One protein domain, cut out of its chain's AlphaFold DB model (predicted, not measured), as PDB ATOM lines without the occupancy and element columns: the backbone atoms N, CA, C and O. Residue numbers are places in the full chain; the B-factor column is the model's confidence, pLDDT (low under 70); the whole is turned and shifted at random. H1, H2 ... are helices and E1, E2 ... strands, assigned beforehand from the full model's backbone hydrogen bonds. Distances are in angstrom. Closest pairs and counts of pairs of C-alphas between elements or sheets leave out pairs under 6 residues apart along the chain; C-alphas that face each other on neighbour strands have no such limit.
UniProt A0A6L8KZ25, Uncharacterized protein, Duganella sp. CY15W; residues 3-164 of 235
ATOM      1  N   ARG A   3     181.096  86.884 218.210       89.00
ATOM      2  CA  ARG A   3     181.042  88.345 218.328       89.00
ATOM      3  C   ARG A   3     181.768  88.757 219.594       89.00
ATOM      4  O   ARG A   3     181.479  88.230 220.664       89.00
ATOM      5  N   ALA A   4     182.701  89.688 219.466       90.44
ATOM      6  CA  ALA A   4     183.265  90.393 220.607       90.44
ATOM      7  C   ALA A   4     182.679  91.801 220.648       90.44
ATOM      8  O   ALA A   4     182.816  92.540 219.677       90.44
ATOM      9  N   THR A   5     182.046  92.152 221.761       92.62
ATOM     10  CA  THR A   5     181.474  93.476 222.016       92.62
ATOM     11  C   THR A   5     182.268  94.143 223.128       92.62
ATOM     12  O   THR A   5     182.514  93.541 224.174       92.62
ATOM     13  N   PHE A   6     182.672  95.383 222.883       93.06
ATOM     14  CA  PHE A   6     183.457  96.206 223.786       93.06
ATOM     15  C   PHE A   6     182.650  97.451 224.107       93.06
ATOM     16  O   PHE A   6     182.493  98.316 223.247       93.06
ATOM     17  N   THR A   7     182.161  97.548 225.334       93.56
ATOM     18  CA  THR A   7     181.414  98.712 225.817       93.56
ATOM     19  C   THR A   7     182.322  99.514 226.721       93.56
ATOM     20  O   THR A   7     182.953  98.948 227.607       93.56
ATOM     21  N   PHE A   8     182.426 100.822 226.521       92.56
ATOM     22  CA  PHE A   8     183.342 101.649 227.296       92.56
ATOM     23  C   PHE A   8     182.770 103.021 227.622       92.56
ATOM     24  O   PHE A   8     181.871 103.542 226.962       92.56
ATOM     25  N   THR A   9     183.360 103.625 228.646       91.56
ATOM     26  CA  THR A   9     183.200 105.039 228.966       91.56
ATOM     27  C   THR A   9     184.580 105.679 229.036       91.56
ATOM     28  O   THR A   9     185.544 105.055 229.490       91.56
ATOM     29  N   SER A  10     184.702 106.916 228.574       90.25
ATOM     30  CA  SER A  10     185.923 107.715 228.658       90.25
ATOM     31  C   SER A  10     185.598 109.152 229.063       90.25
ATOM     32  O   SER A  10     184.444 109.525 229.265       90.25
ATOM     33  N   ASP A  11     186.628 109.968 229.231       87.50
ATOM     34  CA  ASP A  11     186.493 111.418 229.394       87.50
ATOM     35  C   ASP A  11     185.914 112.129 228.155       87.50
ATOM     36  O   ASP A  11     185.243 113.149 228.301       87.50
ATOM     37  N   LEU A  12     186.130 111.584 226.955       85.94
ATOM     38  CA  LEU A  12     185.592 112.113 225.696       85.94
ATOM     39  C   LEU A  12     184.210 111.549 225.348       85.94
ATOM     40  O   LEU A  12     183.419 112.222 224.690       85.94
ATOM     41  N   VAL A  13     183.917 110.316 225.767       85.94
ATOM     42  CA  VAL A  13     182.722 109.572 225.357       85.94
ATOM     43  C   VAL A  13     181.989 109.025 226.575       85.94
ATOM     44  O   VAL A  13     182.501 108.179 227.305       85.94
ATOM     45  N   LYS A  14     180.740 109.463 226.768       87.31
ATOM     46  CA  LYS A  14     179.904 109.008 227.891       87.31
ATOM     47  C   LYS A  14     179.509 107.534 227.794       87.31
ATOM     48  O   LYS A  14     179.327 106.902 228.826       87.31
ATOM     49  N   SER A  15     179.342 107.014 226.580       89.94
ATOM     50  CA  SER A  15     179.014 105.613 226.313       89.94
ATOM     51  C   SER A  15     179.369 105.292 224.870       89.94
ATOM     52  O   SER A  15     178.695 105.772 223.965       89.94
ATOM     53  N   GLY A  16     180.387 104.468 224.665       91.19
ATOM     54  CA  GLY A  16     180.771 103.972 223.353       91.19
ATOM     55  C   GLY A  16     180.732 102.451 223.307       91.19
ATOM     56  O   GLY A  16     180.898 101.778 224.325       91.19
ATOM     57  N   GLN A  17     180.520 101.908 222.117       93.38
ATOM     58  CA  GLN A  17     180.562 100.482 221.845       93.38
ATOM     59  C   GLN A  17     181.298 100.233 220.535       93.38
ATOM     60  O   GLN A  17     181.115 100.956 219.556       93.38
ATOM     61  N   PHE A  18     182.108  99.183 220.489       92.56
ATOM     62  CA  PHE A  18     182.567  98.638 219.221       92.56
ATOM     63  C   PHE A  18     182.495  97.118 219.215       92.56
ATOM     64  O   PHE A  18     182.572  96.469 220.257       92.56
ATOM     65  N   GLU A  19     182.314  96.553 218.026       93.19
ATOM     66  CA  GLU A  19     182.117  95.120 217.839       93.19
ATOM     67  C   GLU A  19     183.041  94.556 216.773       93.19
ATOM     68  O   GLU A  19     183.365  95.225 215.788       93.19
ATOM     69  N   ILE A  20     183.426  93.298 216.975       91.50
ATOM     70  CA  ILE A  20     184.147  92.485 216.006       91.50
ATOM     71  C   ILE A  20     183.334  91.221 215.754       91.50
ATOM     72  O   ILE A  20     183.214  90.367 216.636       91.50
ATOM     73  N   ASP A  21     182.809  91.096 214.539       90.38
ATOM     74  CA  ASP A  21     182.060  89.921 214.095       90.38
ATOM     75  C   ASP A  21     182.958  88.975 213.307       90.38
ATOM     76  O   ASP A  21     183.528  89.372 212.295       90.38
ATOM     77  N   PHE A  22     183.021  87.713 213.725       87.00
ATOM     78  CA  PHE A  22     183.746  86.630 213.066       87.00
ATOM     79  C   PHE A  22     182.758  85.709 212.353       87.00
ATOM     80  O   PHE A  22     182.005  84.952 212.984       87.00
ATOM     81  N   THR A  23     182.764  85.764 211.023       83.31
ATOM     82  CA  THR A  23     181.885  84.959 210.169       83.31
ATOM     83  C   THR A  23     182.685  84.109 209.188       83.31
ATOM     84  O   THR A  23     183.538  84.607 208.452       83.31
ATOM     85  N   SER A  24     182.369  82.817 209.124       74.94
ATOM     86  CA  SER A  24     183.054  81.893 208.221       74.94
ATOM     87  C   SER A  24     182.397  81.892 206.844       74.94
ATOM     88  O   SER A  24     181.202  81.615 206.721       74.94
ATOM     89  N   LYS A  25     183.170  82.183 205.789       66.12
ATOM     90  CA  LYS A  25     182.653  82.284 204.407       66.12
ATOM     91  C   LYS A  25     182.850  81.028 203.545       66.12
ATOM     92  O   LYS A  25     182.413  81.018 202.398       66.12
ATOM     93  N   SER A  26     183.480  79.959 204.045       58.72
ATOM     94  CA  SER A  26     183.856  78.795 203.218       58.72
ATOM     95  C   SER A  26     183.415  77.454 203.810       58.72
ATOM     96  O   SER A  26     183.632  77.168 204.984       58.72
ATOM     97  N   ARG A  27     182.841  76.593 202.951       52.78
ATOM     98  CA  ARG A  27     182.530  75.180 203.248       52.78
ATOM     99  C   ARG A  27     183.712  74.226 202.994       52.78
ATOM    100  O   ARG A  27     183.580  73.035 203.258       52.78
ATOM    101  N   ARG A  28     184.833  74.708 202.439       51.44
ATOM    102  CA  ARG A  28     186.021  73.898 202.095       51.44
ATOM    103  C   ARG A  28     187.025  73.850 203.260       51.44
ATOM    104  O   ARG A  28     186.909  74.628 204.200       51.44
ATOM    105  N   LEU A  29     188.006  72.940 203.175       49.16
ATOM    106  CA  LEU A  29     189.045  72.687 204.194       49.16
ATOM    107  C   LEU A  29     189.776  73.958 204.665       49.16
ATOM    108  O   LEU A  29     190.109  74.066 205.840       49.16
ATOM    109  N   THR A  30     189.958  74.948 203.788       54.78
ATOM    110  CA  THR A  30     190.433  76.286 204.159       54.78
ATOM    111  C   THR A  30     189.242  77.209 204.396       54.78
ATOM    112  O   THR A  30     188.532  77.609 203.459       54.78
ATOM    113  N   ARG A  31     189.008  77.538 205.668       60.94
ATOM    114  CA  ARG A  31     188.027  78.544 206.068       60.94
ATOM    115  C   ARG A  31     188.656  79.936 205.951       60.94
ATOM    116  O   ARG A  31     189.833  80.126 206.243       60.94
ATOM    117  N   THR A  32     187.882  80.886 205.438       67.75
ATOM    118  CA  THR A  32     188.249  82.306 205.429       67.75
ATOM    119  C   THR A  32     187.317  82.989 206.405       67.75
ATOM    120  O   THR A  32     186.100  82.988 206.187       67.75
ATOM    121  N   GLU A  33     187.888  83.558 207.458       76.00
ATOM    122  CA  GLU A  33     187.130  84.284 208.468       76.00
ATOM    123  C   GLU A  33     187.009  85.746 208.039       76.00
ATOM    124  O   GLU A  33     187.994  86.426 207.735       76.00
ATOM    125  N   CYS A  34     185.771  86.209 207.937       83.31
ATOM    126  CA  CYS A  34     185.433  87.593 207.672       83.31
ATOM    127  C   CYS A  34     185.227  88.298 209.007       83.31
ATOM    128  O   CYS A  34     184.417  87.854 209.820       83.31
ATOM    129  N   LEU A  35     185.974  89.381 209.190       85.31
ATOM    130  CA  LEU A  35     185.975  90.222 210.374       85.31
ATOM    131  C   LEU A  35     185.256  91.517 210.045       85.31
ATOM    132  O   LEU A  35     185.704  92.230 209.150       85.31
ATOM    133  N   THR A  36     184.180  91.838 210.745       89.25
ATOM    134  CA  THR A  36     183.502  93.129 210.569       89.25
ATOM    135  C   THR A  36     183.701  93.967 211.817       89.25
ATOM    136  O   THR A  36     183.354  93.517 212.905       89.25
ATOM    137  N   PHE A  37     184.239  95.174 211.649       89.06
ATOM    138  CA  PHE A  37     184.432  96.146 212.721       89.06
ATOM    139  C   PHE A  37     183.286  97.148 212.689       89.06
ATOM    140  O   PHE A  37     183.034  97.766 211.649       89.06
ATOM    141  N   LYS A  38     182.595  97.315 213.813       92.06
ATOM    142  CA  LYS A  38     181.474  98.250 213.937       92.06
ATOM    143  C   LYS A  38     181.659  99.155 215.144       92.06
ATOM    144  O   LYS A  38     182.238  98.714 216.130       92.06
ATOM    145  N   VAL A  39     181.168 100.389 215.076       92.19
ATOM    146  CA  VAL A  39     181.292 101.370 216.163       92.19
ATOM    147  C   VAL A  39     179.985 102.119 216.407       92.19
ATOM    148  O   VAL A  39     179.204 102.351 215.483       92.19
ATOM    149  N   GLN A  40     179.795 102.525 217.655       92.06
ATOM    150  CA  GLN A  40     178.780 103.444 218.143       92.06
ATOM    151  C   GLN A  40     179.436 104.343 219.197       92.06
ATOM    152  O   GLN A  40     179.873 103.858 220.235       92.06
ATOM    153  N   ASP A  41     179.499 105.650 218.952       83.75
ATOM    154  CA  ASP A  41     180.172 106.597 219.860       83.75
ATOM    155  C   ASP A  41     179.249 107.175 220.939       83.75
ATOM    156  O   ASP A  41     179.720 107.780 221.897       83.75
ATOM    157  N   ALA A  42     177.935 107.021 220.784       84.56
ATOM    158  CA  ALA A  42     176.934 107.471 221.740       84.56
ATOM    159  C   ALA A  42     175.687 106.581 221.654       84.56
ATOM    160  O   ALA A  42     175.377 106.036 220.594       84.56
ATOM    161  N   SER A  43     174.970 106.425 222.768       78.00
ATOM    162  CA  SER A  43     173.834 105.499 222.904       78.00
ATOM    163  C   SER A  43     172.678 105.777 221.933       78.00
ATOM    164  O   SER A  43     171.891 104.884 221.634       78.00
ATOM    165  N   ASP A  44     172.566 107.014 221.455       83.69
ATOM    166  CA  ASP A  44     171.577 107.507 220.495       83.69
ATOM    167  C   ASP A  44     171.983 107.297 219.025       83.69
ATOM    168  O   ASP A  44     171.134 107.350 218.134       83.69
ATOM    169  N   ILE A  45     173.259 107.019 218.756       85.56
ATOM    170  CA  ILE A  45     173.780 106.736 217.415       85.56
ATOM    171  C   ILE A  45     173.663 105.237 217.145       85.56
ATOM    172  O   ILE A  45     173.937 104.432 218.020       85.56
ATOM    173  N   GLN A  46     173.281 104.817 215.941       88.81
ATOM    174  CA  GLN A  46     173.269 103.387 215.613       88.81
ATOM    175  C   GLN A  46     174.675 102.850 215.323       88.81
ATOM    176  O   GLN A  46     175.516 103.533 214.740       88.81
ATOM    177  N   LEU A  47     174.899 101.587 215.685       89.50
ATOM    178  CA  LEU A  47     176.137 100.874 215.394       89.50
ATOM    179  C   LEU A  47     176.338 100.754 213.871       89.50
ATOM    180  O   LEU A  47     175.481 100.220 213.164       89.50
ATOM    181  N   SER A  48     177.474 101.233 213.360       90.31
ATOM    182  CA  SER A  48     177.773 101.268 211.920       90.31
ATOM    183  C   SER A  48     179.112 100.607 211.588       90.31
ATOM    184  O   SER A  48     180.040 100.618 212.395       90.31
ATOM    185  N   THR A  49     179.212  99.993 210.405       90.75
ATOM    186  CA  THR A  49     180.432  99.307 209.953       90.75
ATOM    187  C   THR A  49     181.508 100.312 209.553       90.75
ATOM    188  O   THR A  49     181.290 101.127 208.662       90.75
ATOM    189  N   VAL A  50     182.694 100.189 210.150       89.31
ATOM    190  CA  VAL A  50     183.860 101.048 209.870       89.31
ATOM    191  C   VAL A  50     184.961 100.339 209.087       89.31
ATOM    192  O   VAL A  50     185.833 100.987 208.512       89.31
ATOM    193  N   GLY A  51     184.925  99.006 209.019       87.62
ATOM    194  CA  GLY A  51     185.859  98.239 208.206       87.62
ATOM    195  C   GLY A  51     185.520  96.756 208.141       87.62
ATOM    196  O   GLY A  51     184.839  96.220 209.017       87.62
ATOM    197  N   THR A  52     186.050  96.091 207.116       88.44
ATOM    198  CA  THR A  52     185.950  94.639 206.950       88.44
ATOM    199  C   THR A  52     187.332  94.065 206.670       88.44
ATOM    200  O   THR A  52     187.998  94.469 205.717       88.44
ATOM    201  N   GLY A  53     187.753  93.122 207.508       84.88
ATOM    202  CA  GLY A  53     188.999  92.377 207.395       84.88
ATOM    203  C   GLY A  53     188.784  90.922 207.000       84.88
ATOM    204  O   GLY A  53     187.700  90.356 207.156       84.88
ATOM    205  N   HIS A  54     189.847  90.294 206.505       83.88
ATOM    206  CA  HIS A  54     189.847  88.870 206.186       83.88
ATOM    207  C   HIS A  54     191.070  88.190 206.781       83.88
ATOM    208  O   HIS A  54     192.199  88.596 206.501       83.88
ATOM    209  N   ILE A  55     190.849  87.111 207.529       75.38
ATOM    210  CA  ILE A  55     191.907  86.165 207.880       75.38
ATOM    211  C   ILE A  55     191.780  84.987 206.911       75.38
ATOM    212  O   ILE A  55     190.814  84.220 206.958       75.38
ATOM    213  N   ARG A  56     192.722  84.901 205.966       72.81
ATOM    214  CA  ARG A  56     192.767  83.818 204.975       72.81
ATOM    215  C   ARG A  56     193.304  82.544 205.618       72.81
ATOM    216  O   ARG A  56     194.158  82.622 206.494       72.81
ATOM    217  N   GLU A  57     192.813  81.404 205.131       64.06
ATOM    218  CA  GLU A  57     193.356  80.073 205.446       64.06
ATOM    219  C   GLU A  57     193.401  79.783 206.954       64.06
ATOM    220  O   GLU A  57     194.339  79.193 207.480       64.06
ATOM    221  N   TYR A  58     192.356  80.211 207.661       56.03
ATOM    222  CA  TYR A  58     192.279  80.148 209.109       56.03
ATOM    223  C   TYR A  58     191.367  79.002 209.536       56.03
ATOM    224  O   TYR A  58     190.156  79.036 209.314       56.03
ATOM    225  N   ALA A  59     191.936  77.949 210.119       49.62
ATOM    226  CA  ALA A  59     191.130  76.852 210.635       49.62
ATOM    227  C   ALA A  59     190.308  77.347 211.836       49.62
ATOM    228  O   ALA A  59     190.853  77.947 212.747       49.62
ATOM    229  N   ILE A  60     189.007  77.050 211.892       46.47
ATOM    230  CA  ILE A  60     188.132  77.505 213.000       46.47
ATOM    231  C   ILE A  60     188.600  77.027 214.383       46.47
ATOM    232  O   ILE A  60     188.232  77.606 215.398       46.47
ATOM    233  N   TRP A  61     189.436  75.996 214.419       46.31
ATOM    234  CA  TRP A  61     190.037  75.473 215.634       46.31
ATOM    235  C   TRP A  61     191.223  76.322 216.103       46.31
ATOM    236  O   TRP A  61     191.496  76.359 217.282       46.31
ATOM    237  N   SER A  62     191.971  76.985 215.221       45.72
ATOM    238  CA  SER A  62     193.396  77.265 215.458       45.72
ATOM    239  C   SER A  62     193.749  78.098 216.693       45.72
ATOM    240  O   SER A  62     194.916  78.067 217.081       45.72
ATOM    241  N   GLU A  63     192.801  78.810 217.310       52.94
ATOM    242  CA  GLU A  63     193.028  79.613 218.512       52.94
ATOM    243  C   GLU A  63     191.784  79.636 219.425       52.94
ATOM    244  O   GLU A  63     190.646  79.491 218.976       52.94
ATOM    245  N   GLN A  64     192.001  79.872 220.723       63.94
ATOM    246  CA  GLN A  64     190.928  80.169 221.679       63.94
ATOM    247  C   GLN A  64     190.194  81.470 221.282       63.94
ATOM    248  O   GLN A  64     190.837  82.367 220.728       63.94
ATOM    249  N   PRO A  65     188.893  81.649 221.610       67.88
ATOM    250  CA  PRO A  65     188.139  82.857 221.252       67.88
ATOM    251  C   PRO A  65     188.844  84.162 221.642       67.88
ATOM    252  O   PRO A  65     188.892  85.095 220.849       67.88
ATOM    253  N   ALA A  66     189.472  84.212 222.817       66.38
ATOM    254  CA  ALA A  66     190.237  85.375 223.267       66.38
ATOM    255  C   ALA A  66     191.437  85.709 222.360       66.38
ATOM    256  O   ALA A  66     191.654  86.871 222.015       66.38
ATOM    257  N   ALA A  67     192.202  84.695 221.947       67.81
ATOM    258  CA  ALA A  67     193.349  84.855 221.052       67.81
ATOM    259  C   ALA A  67     192.908  85.300 219.648       67.81
ATOM    260  O   ALA A  67     193.479  86.240 219.093       67.81
ATOM    261  N   LEU A  68     191.803  84.738 219.153       74.06
ATOM    262  CA  LEU A  68     191.183  85.157 217.899       74.06
ATOM    263  C   LEU A  68     190.748  86.637 217.942       74.06
ATOM    264  O   LEU A  68     190.973  87.384 216.984       74.06
ATOM    265  N   VAL A  69     190.180  87.090 219.065       78.81
ATOM    266  CA  VAL A  69     189.793  88.496 219.271       78.81
ATOM    267  C   VAL A  69     191.015  89.418 219.347       78.81
ATOM    268  O   VAL A  69     191.036  90.451 218.676       78.81
ATOM    269  N   LEU A  70     192.064  89.034 220.083       74.00
ATOM    270  CA  LEU A  70     193.340  89.765 220.131       74.00
ATOM    271  C   LEU A  70     193.953  89.934 218.740       74.00
ATOM    272  O   LEU A  70     194.381  91.029 218.365       74.00
ATOM    273  N   ARG A  71     193.959  88.862 217.949       73.56
ATOM    274  CA  ARG A  71     194.478  88.876 216.585       73.56
ATOM    275  C   ARG A  71     193.654  89.775 215.668       73.56
ATOM    276  O   ARG A  71     194.228  90.509 214.866       73.56
ATOM    277  N   ALA A  72     192.328  89.762 215.790       79.50
ATOM    278  CA  ALA A  72     191.468  90.652 215.015       79.50
ATOM    279  C   ALA A  72     191.678  92.127 215.372       79.50
ATOM    280  O   ALA A  72     191.768  92.957 214.468       79.50
ATOM    281  N   LEU A  73     191.824  92.450 216.660       77.50
ATOM    282  CA  LEU A  73     192.194  93.797 217.097       77.50
ATOM    283  C   LEU A  73     193.543  94.209 216.507       77.50
ATOM    284  O   LEU A  73     193.666  95.291 215.938       77.50
ATOM    285  N   HIS A  74     194.545  93.332 216.570       72.88
ATOM    286  CA  HIS A  74     195.844  93.598 215.964       72.88
ATOM    287  C   HIS A  74     195.736  93.843 214.449       72.88
ATOM    288  O   HIS A  74     196.328  94.791 213.934       72.88
ATOM    289  N   LEU A  75     194.924  93.057 213.733       73.25
ATOM    290  CA  LEU A  75     194.667  93.273 212.309       73.25
ATOM    291  C   LEU A  75     194.010  94.635 212.050       73.25
ATOM    292  O   LEU A  75     194.444  95.345 211.142       73.25
ATOM    293  N   TRP A  76     193.015  95.026 212.852       77.88
ATOM    294  CA  TRP A  76     192.387  96.347 212.759       77.88
ATOM    295  C   TRP A  76     193.423  97.463 212.937       77.88
ATOM    296  O   TRP A  76     193.513  98.369 212.107       77.88
ATOM    297  N   ARG A  77     194.299  97.335 213.945       76.25
ATOM    298  CA  ARG A  77     195.378  98.296 214.221       76.25
ATOM    299  C   ARG A  77     196.403  98.412 213.105       76.25
ATOM    300  O   ARG A  77     196.901  99.513 212.882       76.25
ATOM    301  N   MET A  78     196.784  97.298 212.492       73.81
ATOM    302  CA  MET A  78     197.880  97.261 211.522       73.81
ATOM    303  C   MET A  78     197.412  97.557 210.098       73.81
ATOM    304  O   MET A  78     198.123  98.217 209.351       73.81
ATOM    305  N   SER A  79     196.225  97.076 209.720       77.19
ATOM    306  CA  SER A  79     195.744  97.123 208.329       77.19
ATOM    307  C   SER A  79     194.705  98.214 208.075       77.19
ATOM    308  O   SER A  79     194.500  98.606 206.932       77.19
ATOM    309  N   TYR A  80     194.053  98.713 209.125       73.38
ATOM    310  CA  TYR A  80     192.895  99.604 209.014       73.38
ATOM    311  C   TYR A  80     192.968 100.764 210.017       73.38
ATOM    312  O   TYR A  80     191.942 101.320 210.403       73.38
ATOM    313  N   PHE A  81     194.177 101.142 210.454       74.88
ATOM    314  CA  PHE A  81     194.373 102.157 211.495       74.88
ATOM    315  C   PHE A  81     193.681 103.485 211.187       74.88
ATOM    316  O   PHE A  81     193.074 104.087 212.063       74.88
ATOM    317  N   SER A  82     193.752 103.925 209.930       79.12
ATOM    318  CA  SER A  82     193.128 105.165 209.463       79.12
ATOM    319  C   SER A  82     191.602 105.149 209.548       79.12
ATOM    320  O   SER A  82     190.981 106.204 209.502       79.12
ATOM    321  N   SER A  83     190.999 103.965 209.647       80.81
ATOM    322  CA  SER A  83     189.558 103.771 209.790       80.81
ATOM    323  C   SER A  83     189.121 103.685 211.254       80.81
ATOM    324  O   SER A  83     187.934 103.494 211.503       80.81
ATOM    325  N   ILE A  84     190.045 103.790 212.222       82.50
ATOM    326  CA  ILE A  84     189.709 103.794 213.648       82.50
ATOM    327  C   ILE A  84     189.140 105.173 214.018       82.50
ATOM    328  O   ILE A  84     189.846 106.174 213.886       82.50
ATOM    329  N   PRO A  85     187.893 105.245 214.514       85.69
ATOM    330  CA  PRO A  85     187.304 106.483 215.014       85.69
ATOM    331  C   PRO A  85     188.147 107.145 216.109       85.69
ATOM    332  O   PRO A  85     188.799 106.479 216.922       85.69
ATOM    333  N   LEU A  86     188.105 108.478 216.165       86.25
ATOM    334  CA  LEU A  86     188.853 109.255 217.160       86.25
ATOM    335  C   LEU A  86     188.476 108.858 218.596       86.25
ATOM    336  O   LEU A  86     189.344 108.735 219.454       86.25
ATOM    337  N   SER A  87     187.194 108.582 218.826       86.69
ATOM    338  CA  SER A  87     186.625 108.098 220.088       86.69
ATOM    339  C   SER A  87     187.288 106.830 220.634       86.69
ATOM    340  O   SER A  87     187.312 106.643 221.845       86.69
ATOM    341  N   LEU A  88     187.828 105.966 219.766       84.38
ATOM    342  CA  LEU A  88     188.496 104.719 220.152       84.38
ATOM    343  C   LEU A  88     190.013 104.857 220.283       84.38
ATOM    344  O   LEU A  88     190.654 104.058 220.970       84.38
ATOM    345  N   SER A  89     190.591 105.848 219.606       82.56
ATOM    346  CA  SER A  89     192.034 106.098 219.572       82.56
ATOM    347  C   SER A  89     192.488 107.202 220.531       82.56
ATOM    348  O   SER A  89     193.690 107.395 220.692       82.56
ATOM    349  N   SER A  90     191.551 107.902 221.175       82.25
ATOM    350  CA  SER A  90     191.794 109.011 222.101       82.25
ATOM    351  C   SER A  90     190.889 108.937 223.331       82.25
ATOM    352  O   SER A  90     189.883 108.229 223.343       82.25
ATOM    353  N   GLY A  91     191.237 109.719 224.352       82.19
ATOM    354  CA  GLY A  91     190.479 109.818 225.596       82.19
ATOM    355  C   GLY A  91     190.840 108.733 226.603       82.19
ATOM    356  O   GLY A  91     191.177 107.607 226.249       82.19
ATOM    357  N   VAL A  92     190.787 109.082 227.879       84.94
ATOM    358  CA  VAL A  92     191.126 108.201 228.990       84.94
ATOM    359  C   VAL A  92     189.910 107.368 229.386       84.94
ATOM    360  O   VAL A  92     188.906 107.894 229.871       84.94
ATOM    361  N   VAL A  93     190.012 106.048 229.223       87.06
ATOM    362  CA  VAL A  93     188.967 105.086 229.602       87.06
ATOM    363  C   VAL A  93     188.747 105.091 231.111       87.06
ATOM    364  O   VAL A  93     189.687 104.987 231.903       87.06
ATOM    365  N   ARG A  94     187.477 105.152 231.513       86.56
ATOM    366  CA  ARG A  94     187.021 105.008 232.901       86.56
ATOM    367  C   ARG A  94     186.577 103.583 233.186       86.56
ATOM    368  O   ARG A  94     187.026 102.985 234.161       86.56
ATOM    369  N   THR A  95     185.744 103.026 232.317       88.50
ATOM    370  CA  THR A  95     185.300 101.635 232.394       88.50
ATOM    371  C   THR A  95     185.306 101.007 231.013       88.50
ATOM    372  O   THR A  95     185.099 101.693 230.012       88.50
ATOM    373  N   MET A  96     185.541  99.702 230.961       89.50
ATOM    374  CA  MET A  96     185.349  98.911 229.756       89.50
ATOM    375  C   MET A  96     184.840  97.524 230.125       89.50
ATOM    376  O   MET A  96     185.391  96.877 231.003       89.50
ATOM    377  N   GLU A  97     183.816  97.057 229.438       89.88
ATOM    378  CA  GLU A  97     183.335  95.687 229.503       89.88
ATOM    379  C   GLU A  97     183.584  95.021 228.154       89.88
ATOM    380  O   GLU A  97     183.317  95.601 227.103       89.88
ATOM    381  N   VAL A  98     184.133  93.811 228.188       87.75
ATOM    382  CA  VAL A  98     184.392  93.000 227.004       87.75
ATOM    383  C   VAL A  98     183.606  91.716 227.138       87.75
ATOM    384  O   VAL A  98     183.892  90.914 228.025       87.75
ATOM    385  N   THR A  99     182.656  91.506 226.236       86.06
ATOM    386  CA  THR A  99     181.874  90.271 226.164       86.06
ATOM    387  C   THR A  99     182.173  89.562 224.854       86.06
ATOM    388  O   THR A  99     182.046  90.163 223.787       86.06
ATOM    389  N   VAL A 100     182.539  88.287 224.913       82.38
ATOM    390  CA  VAL A 100     182.698  87.425 223.738       82.38
ATOM    391  C   VAL A 100     181.569  86.409 223.750       82.38
ATOM    392  O   VAL A 100     181.441  85.639 224.699       82.38
ATOM    393  N   ARG A 101     180.751  86.403 222.698       79.06
ATOM    394  CA  ARG A 101     179.594  85.516 222.557       79.06
ATOM    395  C   ARG A 101     179.697  84.654 221.309       79.06
ATOM    396  O   ARG A 101     180.231  85.075 220.280       79.06
ATOM    397  N   HIS A 102     179.146  83.451 221.388       74.56
ATOM    398  CA  HIS A 102     178.912  82.592 220.241       74.56
ATOM    399  C   HIS A 102     177.440  82.636 219.834       74.56
ATOM    400  O   HIS A 102     176.560  82.199 220.569       74.56
ATOM    401  N   HIS A 103     177.194  83.123 218.627       71.69
ATOM    402  CA  HIS A 103     175.882  83.223 218.006       71.69
ATOM    403  C   HIS A 103     175.676  82.068 217.024       71.69
ATOM    404  O   HIS A 103     176.507  81.848 216.131       71.69
ATOM    405  N   LEU A 104     174.569  81.338 217.153       66.19
ATOM    406  CA  LEU A 104     174.165  80.311 216.187       66.19
ATOM    407  C   LEU A 104     173.582  80.961 214.923       66.19
ATOM    408  O   LEU A 104     173.821  80.481 213.813       66.19
ATOM    409  N   HIS A 105     172.898  82.092 215.089       70.69
ATOM    410  CA  HIS A 105     172.294  82.911 214.042       70.69
ATOM    411  C   HIS A 105     172.592  84.401 214.279       70.69
ATOM    412  O   HIS A 105     172.760  84.823 215.414       70.69
ATOM    413  N   GLU A 106     172.640  85.224 213.224       69.75
ATOM    414  CA  GLU A 106     173.053  86.644 213.333       69.75
ATOM    415  C   GLU A 106     172.214  87.484 214.310       69.75
ATOM    416  O   GLU A 106     172.736  88.430 214.900       69.75
ATOM    417  N   ASN A 107     170.940  87.123 214.490       73.06
ATOM    418  CA  ASN A 107     169.968  87.872 215.291       73.06
ATOM    419  C   ASN A 107     169.655  87.221 216.650       73.06
ATOM    420  O   ASN A 107     168.702  87.634 217.307       73.06
ATOM    421  N   ASP A 108     170.387  86.179 217.056       76.94
ATOM    422  CA  ASP A 108     170.196  85.582 218.381       76.94
ATOM    423  C   ASP A 108     170.979  86.334 219.473       76.94
ATOM    424  O   ASP A 108     171.898  87.106 219.195       76.94
ATOM    425  N   ALA A 109     170.613  86.108 220.739       72.12
ATOM    426  CA  ALA A 109     171.291  86.722 221.885       72.12
ATOM    427  C   ALA A 109     172.731  86.201 222.096       72.12
ATOM    428  O   ALA A 109     173.529  86.856 222.766       72.12
ATOM    429  N   GLY A 110     173.074  85.058 221.494       67.00
ATOM    430  CA  GLY A 110     174.348  84.368 221.663       67.00
ATOM    431  C   GLY A 110     174.529  83.713 223.037       67.00
ATOM    432  O   GLY A 110     173.907  84.088 224.028       67.00
ATOM    433  N   VAL A 111     175.408  82.715 223.094       70.69
ATOM    434  CA  VAL A 111     175.910  82.115 224.339       70.69
ATOM    435  C   VAL A 111     177.166  82.868 224.759       70.69
ATOM    436  O   VAL A 111     178.072  83.053 223.947       70.69
ATOM    437  N   GLU A 112     177.225  83.322 226.006       68.62
ATOM    438  CA  GLU A 112     178.393  84.020 226.540       68.62
ATOM    439  C   GLU A 112     179.557  83.055 226.774       68.62
ATOM    440  O   GLU A 112     179.397  82.044 227.444       68.62
ATOM    441  N   LEU A 113     180.716  83.367 226.189       67.12
ATOM    442  CA  LEU A 113     181.945  82.581 226.329       67.12
ATOM    443  C   LEU A 113     182.927  83.231 227.306       67.12
ATOM    444  O   LEU A 113     183.685  82.548 227.987       67.12
ATOM    445  N   VAL A 114     182.972  84.566 227.311       73.38
ATOM    446  CA  VAL A 114     183.906  85.355 228.119       73.38
ATOM    447  C   VAL A 114     183.271  86.691 228.463       73.38
ATOM    448  O   VAL A 114     182.803  87.377 227.556       73.38
ATOM    449  N   THR A 115     183.380  87.101 229.727       75.44
ATOM    450  CA  THR A 115     183.114  88.479 230.153       75.44
ATOM    451  C   THR A 115     184.245  88.997 231.025       75.44
ATOM    452  O   THR A 115     184.619  88.386 232.031       75.44
ATOM    453  N   LEU A 116     184.792  90.143 230.629       75.88
ATOM    454  CA  LEU A 116     185.803  90.881 231.368       75.88
ATOM    455  C   LEU A 116     185.305  92.286 231.655       75.88
ATOM    456  O   LEU A 116     184.718  92.929 230.790       75.88
ATOM    457  N   SER A 117     185.626  92.795 232.836       79.88
ATOM    458  CA  SER A 117     185.399  94.196 233.171       79.88
ATOM    459  C   SER A 117     186.697  94.851 233.611       79.88
ATOM    460  O   SER A 117     187.439  94.339 234.444       79.88
ATOM    461  N   PHE A 118     186.968  96.003 233.031       81.56
ATOM    462  CA  PHE A 118     188.011  96.930 233.399       81.56
ATOM    463  C   PHE A 118     187.363  98.128 234.082       81.56
ATOM    464  O   PHE A 118     186.437  98.741 233.543       81.56
ATOM    465  N   ILE A 119     187.870  98.482 235.260       80.38
ATOM    466  CA  ILE A 119     187.456  99.685 235.980       80.38
ATOM    467  C   ILE A 119     188.712 100.429 236.416       80.38
ATOM    468  O   ILE A 119     189.550  99.897 237.152       80.38
ATOM    469  N   ARG A 120     188.829 101.681 235.972       72.25
ATOM    470  CA  ARG A 120     189.895 102.583 236.395       72.25
ATOM    471  C   ARG A 120     189.579 103.113 237.791       72.25
ATOM    472  O   ARG A 120     188.513 103.684 238.010       72.25
ATOM    473  N   ARG A 121     190.521 102.944 238.720       69.88
ATOM    474  CA  ARG A 121     190.428 103.424 240.106       69.88
ATOM    475  C   ARG A 121     191.464 104.523 240.338       69.88
ATOM    476  O   ARG A 121     192.608 104.210 240.661       69.88
ATOM    477  N   PRO A 122     191.114 105.799 240.095       63.19
ATOM    478  CA  PRO A 122     192.059 106.912 240.204       63.19
ATOM    479  C   PRO A 122     192.664 107.048 241.610       63.19
ATOM    480  O   PRO A 122     193.784 107.528 241.743       63.19
ATOM    481  N   GLU A 123     191.971 106.563 242.641       62.16
ATOM    482  CA  GLU A 123     192.443 106.508 244.025       62.16
ATOM    483  C   GLU A 123     193.619 105.540 244.282       62.16
ATOM    484  O   GLU A 123     194.166 105.546 245.382       62.16
ATOM    485  N   LEU A 124     194.031 104.721 243.304       56.78
ATOM    486  CA  LEU A 124     195.088 103.708 243.460       56.78
ATOM    487  C   LEU A 124     196.387 104.005 242.676       56.78
ATOM    488  O   LEU A 124     197.084 103.065 242.303       56.78
ATOM    489  N   GLU A 125     196.729 105.274 242.417       51.06
ATOM    490  CA  GLU A 125     197.992 105.678 241.748       51.06
ATOM    491  C   GLU A 125     198.249 104.958 240.403       51.06
ATOM    492  O   GLU A 125     199.320 104.413 240.159       51.06
ATOM    493  N   GLY A 126     197.250 104.904 239.515       48.03
ATOM    494  CA  GLY A 126     197.403 104.271 238.192       48.03
ATOM    495  C   GLY A 126     197.205 102.750 238.170       48.03
ATOM    496  O   GLY A 126     197.237 102.142 237.096       48.03
ATOM    497  N   LYS A 127     196.901 102.128 239.318       46.09
ATOM    498  CA  LYS A 127     196.523 100.711 239.374       46.09
ATOM    499  C   LYS A 127     195.102 100.526 238.855       46.09
ATOM    500  O   LYS A 127     194.121 100.995 239.436       46.09
ATOM    501  N   CYS A 128     194.987  99.813 237.747       55.69
ATOM    502  CA  CYS A 128     193.719  99.416 237.163       55.69
ATOM    503  C   CYS A 128     193.345  97.997 237.604       55.69
ATOM    504  O   CYS A 128     194.216  97.157 237.826       55.69
ATOM    505  N   ALA A 129     192.046  97.714 237.707       56.22
ATOM    506  CA  ALA A 129     191.550  96.377 238.012       56.22
ATOM    507  C   ALA A 129     190.870  95.779 236.780       56.22
ATOM    508  O   ALA A 129     189.916  96.366 236.260       56.22
ATOM    509  N   VAL A 130     191.336  94.607 236.341       56.56
ATOM    510  CA  VAL A 130     190.567  93.730 235.452       56.56
ATOM    511  C   VAL A 130     189.912  92.663 236.321       56.56
ATOM    512  O   VAL A 130     190.603  91.873 236.964       56.56
ATOM    513  N   ASN A 131     188.582  92.653 236.360       57.22
ATOM    514  CA  ASN A 131     187.808  91.585 236.977       57.22
ATOM    515  C   ASN A 131     187.301  90.662 235.867       57.22
ATOM    516  O   ASN A 131     186.484  91.076 235.037       57.22
ATOM    517  N   GLN A 132     187.748  89.410 235.876       51.44
ATOM    518  CA  GLN A 132     187.080  88.353 235.127       51.44
ATOM    519  C   GLN A 132     185.936  87.808 235.978       51.44
ATOM    520  O   GLN A 132     186.142  87.302 237.083       51.44
ATOM    521  N   THR A 133     184.707  87.955 235.494       50.62
ATOM    522  CA  THR A 133     183.510  87.534 236.229       50.62
ATOM    523  C   THR A 133     183.208  86.047 236.045       50.62
ATOM    524  O   THR A 133     182.652  85.447 236.966       50.62
ATOM    525  N   ALA A 134     183.638  85.424 234.938       44.22
ATOM    526  CA  ALA A 134     183.448  83.994 234.682       44.22
ATOM    527  C   ALA A 134     184.536  83.370 233.764       44.22
ATOM    528  O   ALA A 134     185.062  84.072 232.893       44.22
ATOM    529  N   PRO A 135     184.881  82.074 233.938       42.34
ATOM    530  CA  PRO A 135     184.473  81.165 235.009       42.34
ATOM    531  C   PRO A 135     185.592  81.077 236.066       42.34
ATOM    532  O   PRO A 135     186.405  80.162 236.065       42.34
ATOM    533  N   GLY A 136     185.685  82.060 236.963       41.47
ATOM    534  CA  GLY A 136     186.704  82.065 238.017       41.47
ATOM    535  C   GLY A 136     187.214  83.469 238.285       41.47
ATOM    536  O   GLY A 136     187.921  84.047 237.467       41.47
ATOM    537  N   ARG A 137     186.812  84.027 239.431       50.28
ATOM    538  CA  ARG A 137     187.114  85.397 239.863       50.28
ATOM    539  C   ARG A 137     188.598  85.558 240.182       50.28
ATOM    540  O   ARG A 137     188.994  85.517 241.344       50.28
ATOM    541  N   ALA A 138     189.411  85.741 239.155       51.28
ATOM    542  CA  ALA A 138     190.767  86.221 239.304       51.28
ATOM    543  C   ALA A 138     190.771  87.751 239.170       51.28
ATOM    544  O   ALA A 138     190.191  88.331 238.250       51.28
ATOM    545  N   TYR A 139     191.367  88.393 240.171       54.50
ATOM    546  CA  TYR A 139     191.644  89.820 240.199       54.50
ATOM    547  C   TYR A 139     193.090  90.007 239.757       54.50
ATOM    548  O   TYR A 139     194.002  89.520 240.428       54.50
ATOM    549  N   TRP A 140     193.295  90.715 238.651       57.66
ATOM    550  CA  TRP A 140     194.633  91.067 238.191       57.66
ATOM    551  C   TRP A 140     194.813  92.582 238.273       57.66
ATOM    552  O   TRP A 140     194.174  93.314 237.506       57.66
ATOM    553  N   PRO A 141     195.643  93.080 239.209       56.41
ATOM    554  CA  PRO A 141     196.065  94.469 239.161       56.41
ATOM    555  C   PRO A 141     196.918  94.667 237.902       56.41
ATOM    556  O   PRO A 141     197.831  93.886 237.637       56.41
ATOM    557  N   MET A 142     196.612  95.698 237.116       62.16
ATOM    558  CA  MET A 142     197.397  96.080 235.944       62.16
ATOM    559  C   MET A 142     197.799  97.544 236.018       62.16
ATOM    560  O   MET A 142     196.964  98.407 236.290       62.16
ATOM    561  N   ASP A 143     199.037  97.821 235.632       60.06
ATOM    562  CA  ASP A 143     199.497  99.183 235.407       60.06
ATOM    563  C   ASP A 143     199.183  99.591 233.958       60.06
ATOM    564  O   ASP A 143     199.668  99.017 232.969       60.06
ATOM    565  N   ILE A 144     198.314 100.592 233.811       61.88
ATOM    566  CA  ILE A 144     198.071 101.254 232.531       61.88
ATOM    567  C   ILE A 144     198.453 102.717 232.699       61.88
ATOM    568  O   ILE A 144     197.755 103.468 233.369       61.88
ATOM    569  N   ASP A 145     199.553 103.099 232.054       61.00
ATOM    570  CA  ASP A 145     199.926 104.499 231.878       61.00
ATOM    571  C   ASP A 145     198.782 105.285 231.212       61.00
ATOM    572  O   ASP A 145     198.118 104.789 230.297       61.00
ATOM    573  N   ASP A 146     198.577 106.520 231.650       60.16
ATOM    574  CA  ASP A 146     197.530 107.425 231.191       60.16
ATOM    575  C   ASP A 146     197.613 107.700 229.691       60.16
ATOM    576  O   ASP A 146     196.580 107.749 229.020       60.16
ATOM    577  N   TYR A 147     198.826 107.754 229.138       55.22
ATOM    578  CA  TYR A 147     199.052 107.886 227.694       55.22
ATOM    579  C   TYR A 147     198.591 106.661 226.891       55.22
ATOM    580  O   TYR A 147     198.308 106.759 225.697       55.22
ATOM    581  N   HIS A 148     198.490 105.501 227.539       59.59
ATOM    582  CA  HIS A 148     198.066 104.237 226.940       59.59
ATOM    583  C   HIS A 148     196.667 103.798 227.393       59.59
ATOM    584  O   HIS A 148     196.229 102.702 227.043       59.59
ATOM    585  N   ALA A 149     195.945 104.642 228.134       66.69
ATOM    586  CA  ALA A 149     194.618 104.347 228.667       66.69
ATOM    587  C   ALA A 149     193.471 104.620 227.674       66.69
ATOM    588  O   ALA A 149     192.331 104.793 228.098       66.69
ATOM    589  N   VAL A 150     193.754 104.651 226.367       80.81
ATOM    590  CA  VAL A 150     192.739 104.832 225.315       80.81
ATOM    591  C   VAL A 150     191.929 103.551 225.073       80.81
ATOM    592  O   VAL A 150     192.483 102.461 225.261       80.81
ATOM    593  N   PRO A 151     190.657 103.625 224.618       82.31
ATOM    594  CA  PRO A 151     189.775 102.456 224.499       82.31
ATOM    595  C   PRO A 151     190.402 101.290 223.747       82.31
ATOM    596  O   PRO A 151     190.456 100.171 224.256       82.31
ATOM    597  N   PHE A 152     190.975 101.550 222.576       79.62
ATOM    598  CA  PHE A 152     191.587 100.504 221.771       79.62
ATOM    599  C   PHE A 152     192.793  99.825 222.459       79.62
ATOM    600  O   PHE A 152     192.956  98.604 222.395       79.62
ATOM    601  N   ALA A 153     193.638 100.597 223.148       74.31
ATOM    602  CA  ALA A 153     194.811 100.072 223.847       74.31
ATOM    603  C   ALA A 153     194.423  99.289 225.112       74.31
ATOM    604  O   ALA A 153     194.999  98.235 225.391       74.31
ATOM    605  N   VAL A 154     193.409  99.765 225.840       77.44
ATOM    606  CA  VAL A 154     192.838  99.060 226.993       77.44
ATOM    607  C   VAL A 154     192.217  97.738 226.550       77.44
ATOM    608  O   VAL A 154     192.493  96.724 227.181       77.44
ATOM    609  N   ALA A 155     191.484  97.700 225.434       79.69
ATOM    610  CA  ALA A 155     190.914  96.464 224.893       79.69
ATOM    611  C   ALA A 155     191.983  95.386 224.625       79.69
ATOM    612  O   ALA A 155     191.821  94.238 225.042       79.69
ATOM    613  N   LEU A 156     193.108  95.759 224.000       74.31
ATOM    614  CA  LEU A 156     194.246  94.853 223.790       74.31
ATOM    615  C   LEU A 156     194.846  94.355 225.114       74.31
ATOM    616  O   LEU A 156     195.105  93.160 225.262       74.31
ATOM    617  N   LYS A 157     195.048  95.248 226.091       73.06
ATOM    618  CA  LYS A 157     195.610  94.885 227.402       73.06
ATOM    619  C   LYS A 157     194.679  93.975 228.203       73.06
ATOM    620  O   LYS A 157     195.129  92.954 228.714       73.06
ATOM    621  N   VAL A 158     193.394  94.306 228.281       73.69
ATOM    622  CA  VAL A 158     192.375  93.529 229.000       73.69
ATOM    623  C   VAL A 158     192.290  92.114 228.439       73.69
ATOM    624  O   VAL A 158     192.335  91.147 229.193       73.69
ATOM    625  N   LEU A 159     192.267  91.977 227.113       71.19
ATOM    626  CA  LEU A 159     192.224  90.661 226.487       71.19
ATOM    627  C   LEU A 159     193.534  89.879 226.615       71.19
ATOM    628  O   LEU A 159     193.489  88.654 226.652       71.19
ATOM    629  N   SER A 160     194.693  90.537 226.725       66.06
ATOM    630  CA  SER A 160     195.962  89.826 226.953       66.06
ATOM    631  C   SER A 160     195.965  89.028 228.264       66.06
ATOM    632  O   SER A 160     196.605  87.984 228.341       66.06
ATOM    633  N   GLN A 161     195.173  89.445 229.262       62.66
ATOM    634  CA  GLN A 161     195.048  88.731 230.537       62.66
ATOM    635  C   GLN A 161     194.311  87.390 230.405       62.66
ATOM    636  O   GLN A 161     194.583  86.466 231.167       62.66
ATOM    637  N   LEU A 162     193.443  87.232 229.397       57.62
ATOM    638  CA  LEU A 162     192.759  85.958 229.131       57.62
ATOM    639  C   LEU A 162     193.717  84.823 228.800       57.62
ATOM    640  O   LEU A 162     193.392  83.670 229.066       57.62
ATOM    641  N   GLN A 163     194.897  85.131 228.255       52.59
ATOM    642  CA  GLN A 163     195.907  84.119 227.944       52.59
ATOM    643  C   GLN A 163     196.437  83.410 229.202       52.59
ATOM    644  O   GLN A 163     197.039  82.344 229.095       52.59
ATOM    645  N   HIS A 164     196.181  83.965 230.392       43.75
ATOM    646  CA  HIS A 164     196.563  83.385 231.677       43.75
ATOM    647  C   HIS A 164     195.414  82.648 232.397       43.75
ATOM    648  O   HIS A 164     195.660  82.034 233.437       43.75
TER     649      HIS A 164
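Overview. This is residues 3 to 164 of the 235 residues of an uncharacterized protein of Duganella sp. CY15W (UniProt A0A6L8KZ25). One large sheet of eight antiparallel strands, twisted and curled like part of a barrel, has two helices, H1 and H3, side by side over one face. The sheet is two four-strand runs, E1 to E4 and E5 to E8, joined where E1 and E5 lie next to each other in its middle, and H2 is a short turn that only grazes the sheet. The printed part has 162 residues with eight named strands and three named helices, in the order E1 E2 E3 E4 H1 H2 E5 E6 E7 E8 H3; across the sheet the order is E4, E3, E2, E1, E5, E6, E7, E8. The class is mixed, helices and strands. The whole is compact, with a radius of gyration of the C-alphas of 15.7 A, yet elongated in outline, with spans of 53 by 34 by 29 A.

Arrangement. In the sheet the inner strands E1, residues 3 to 10, and E5, residues 93 to 102, are neighbours, antiparallel at 169 degrees, with N 5 and O 99 at 2.8 A and N 97 and O 7 at 2.8 A, within hydrogen-bond range. On the other side of E1 is E2, residues 16 to 24, with N 6 and O 18 at 2.8 A. Next come E3, residues 33 to 40, with N 19 and O 38 at 2.9 A from its pairing with E2, and the edge strand E4, residues 48 to 55, with N 53 and O 35 at 2.8 A from its pairing with E3. E1 E2 E3 E4 is a meander, each strand the antiparallel neighbour of the one before. The second meander is E5 with E6, residues 111 to 120, E7, residues 127 to 134, and the other edge strand E8, residues 139 to 143. Here N 98 and O 116 are at 2.8 A for E5 and E6, N 131 and O 117 at 2.8 A for E6 and E7, and N 128 and O 142 at 2.8 A for E7 and E8. H1, residues 65 to 79, and H3, residues 151 to 164, are on the same face of the sheet, in two layers, helices on one face of a sheet. The closest C-alphas of H1 and E3 are those of Ala 72 and Leu 35, 7.2 A apart; those of H3 and E5 are Pro 151 and Val 93, 5.8 A apart. H3 and E8 are near each other. H1 and H3 touch, closest at the C-alphas of Leu 70 and Leu 156, 6.3 A apart, and run opposite ways at a tilt of 35.0 degrees, only just steep. H2, residues 86 to 89, only grazes the sheet with residues 87 to 88; H3 touches H2 with residues 151 to 153 alone, and the closest C-alphas of the two are those of Leu 88 and Pro 151, 5.1 A apart. Every O i to N i+4 pair is within hydrogen-bond range in H1, 6 of 10 are in H3, and H2 is too short for such a pair.

Along the chain. E1 begins at C-alpha 3, (181.042, 88.345, 218.328), and is 22.5 A long. E6 is 27.6 A, E2 26.9 A, E5 26.4 A, E3 23.0 A, E7 21.7 A and E4 21.1 A long. H1 begins at C-alpha 65, (188.139, 82.857, 221.252), and is 20.7 A long. H3 is 21.5 A long and ends at C-alpha 164, (196.563, 83.385, 231.677). E8 and H2 are shorter.

Size, cuts and confidence. The two C-alphas farthest apart, those of Arg 28 and Glu 123, are 53.5 A apart. The printed part has no cut and no long link. Mean pLDDT of the printed part is 73.5; 58 residues are under 70, among them residues 25 to 32, 57 to 67, 121 to 149 and 160 to 164, and E7 has a mean of 52.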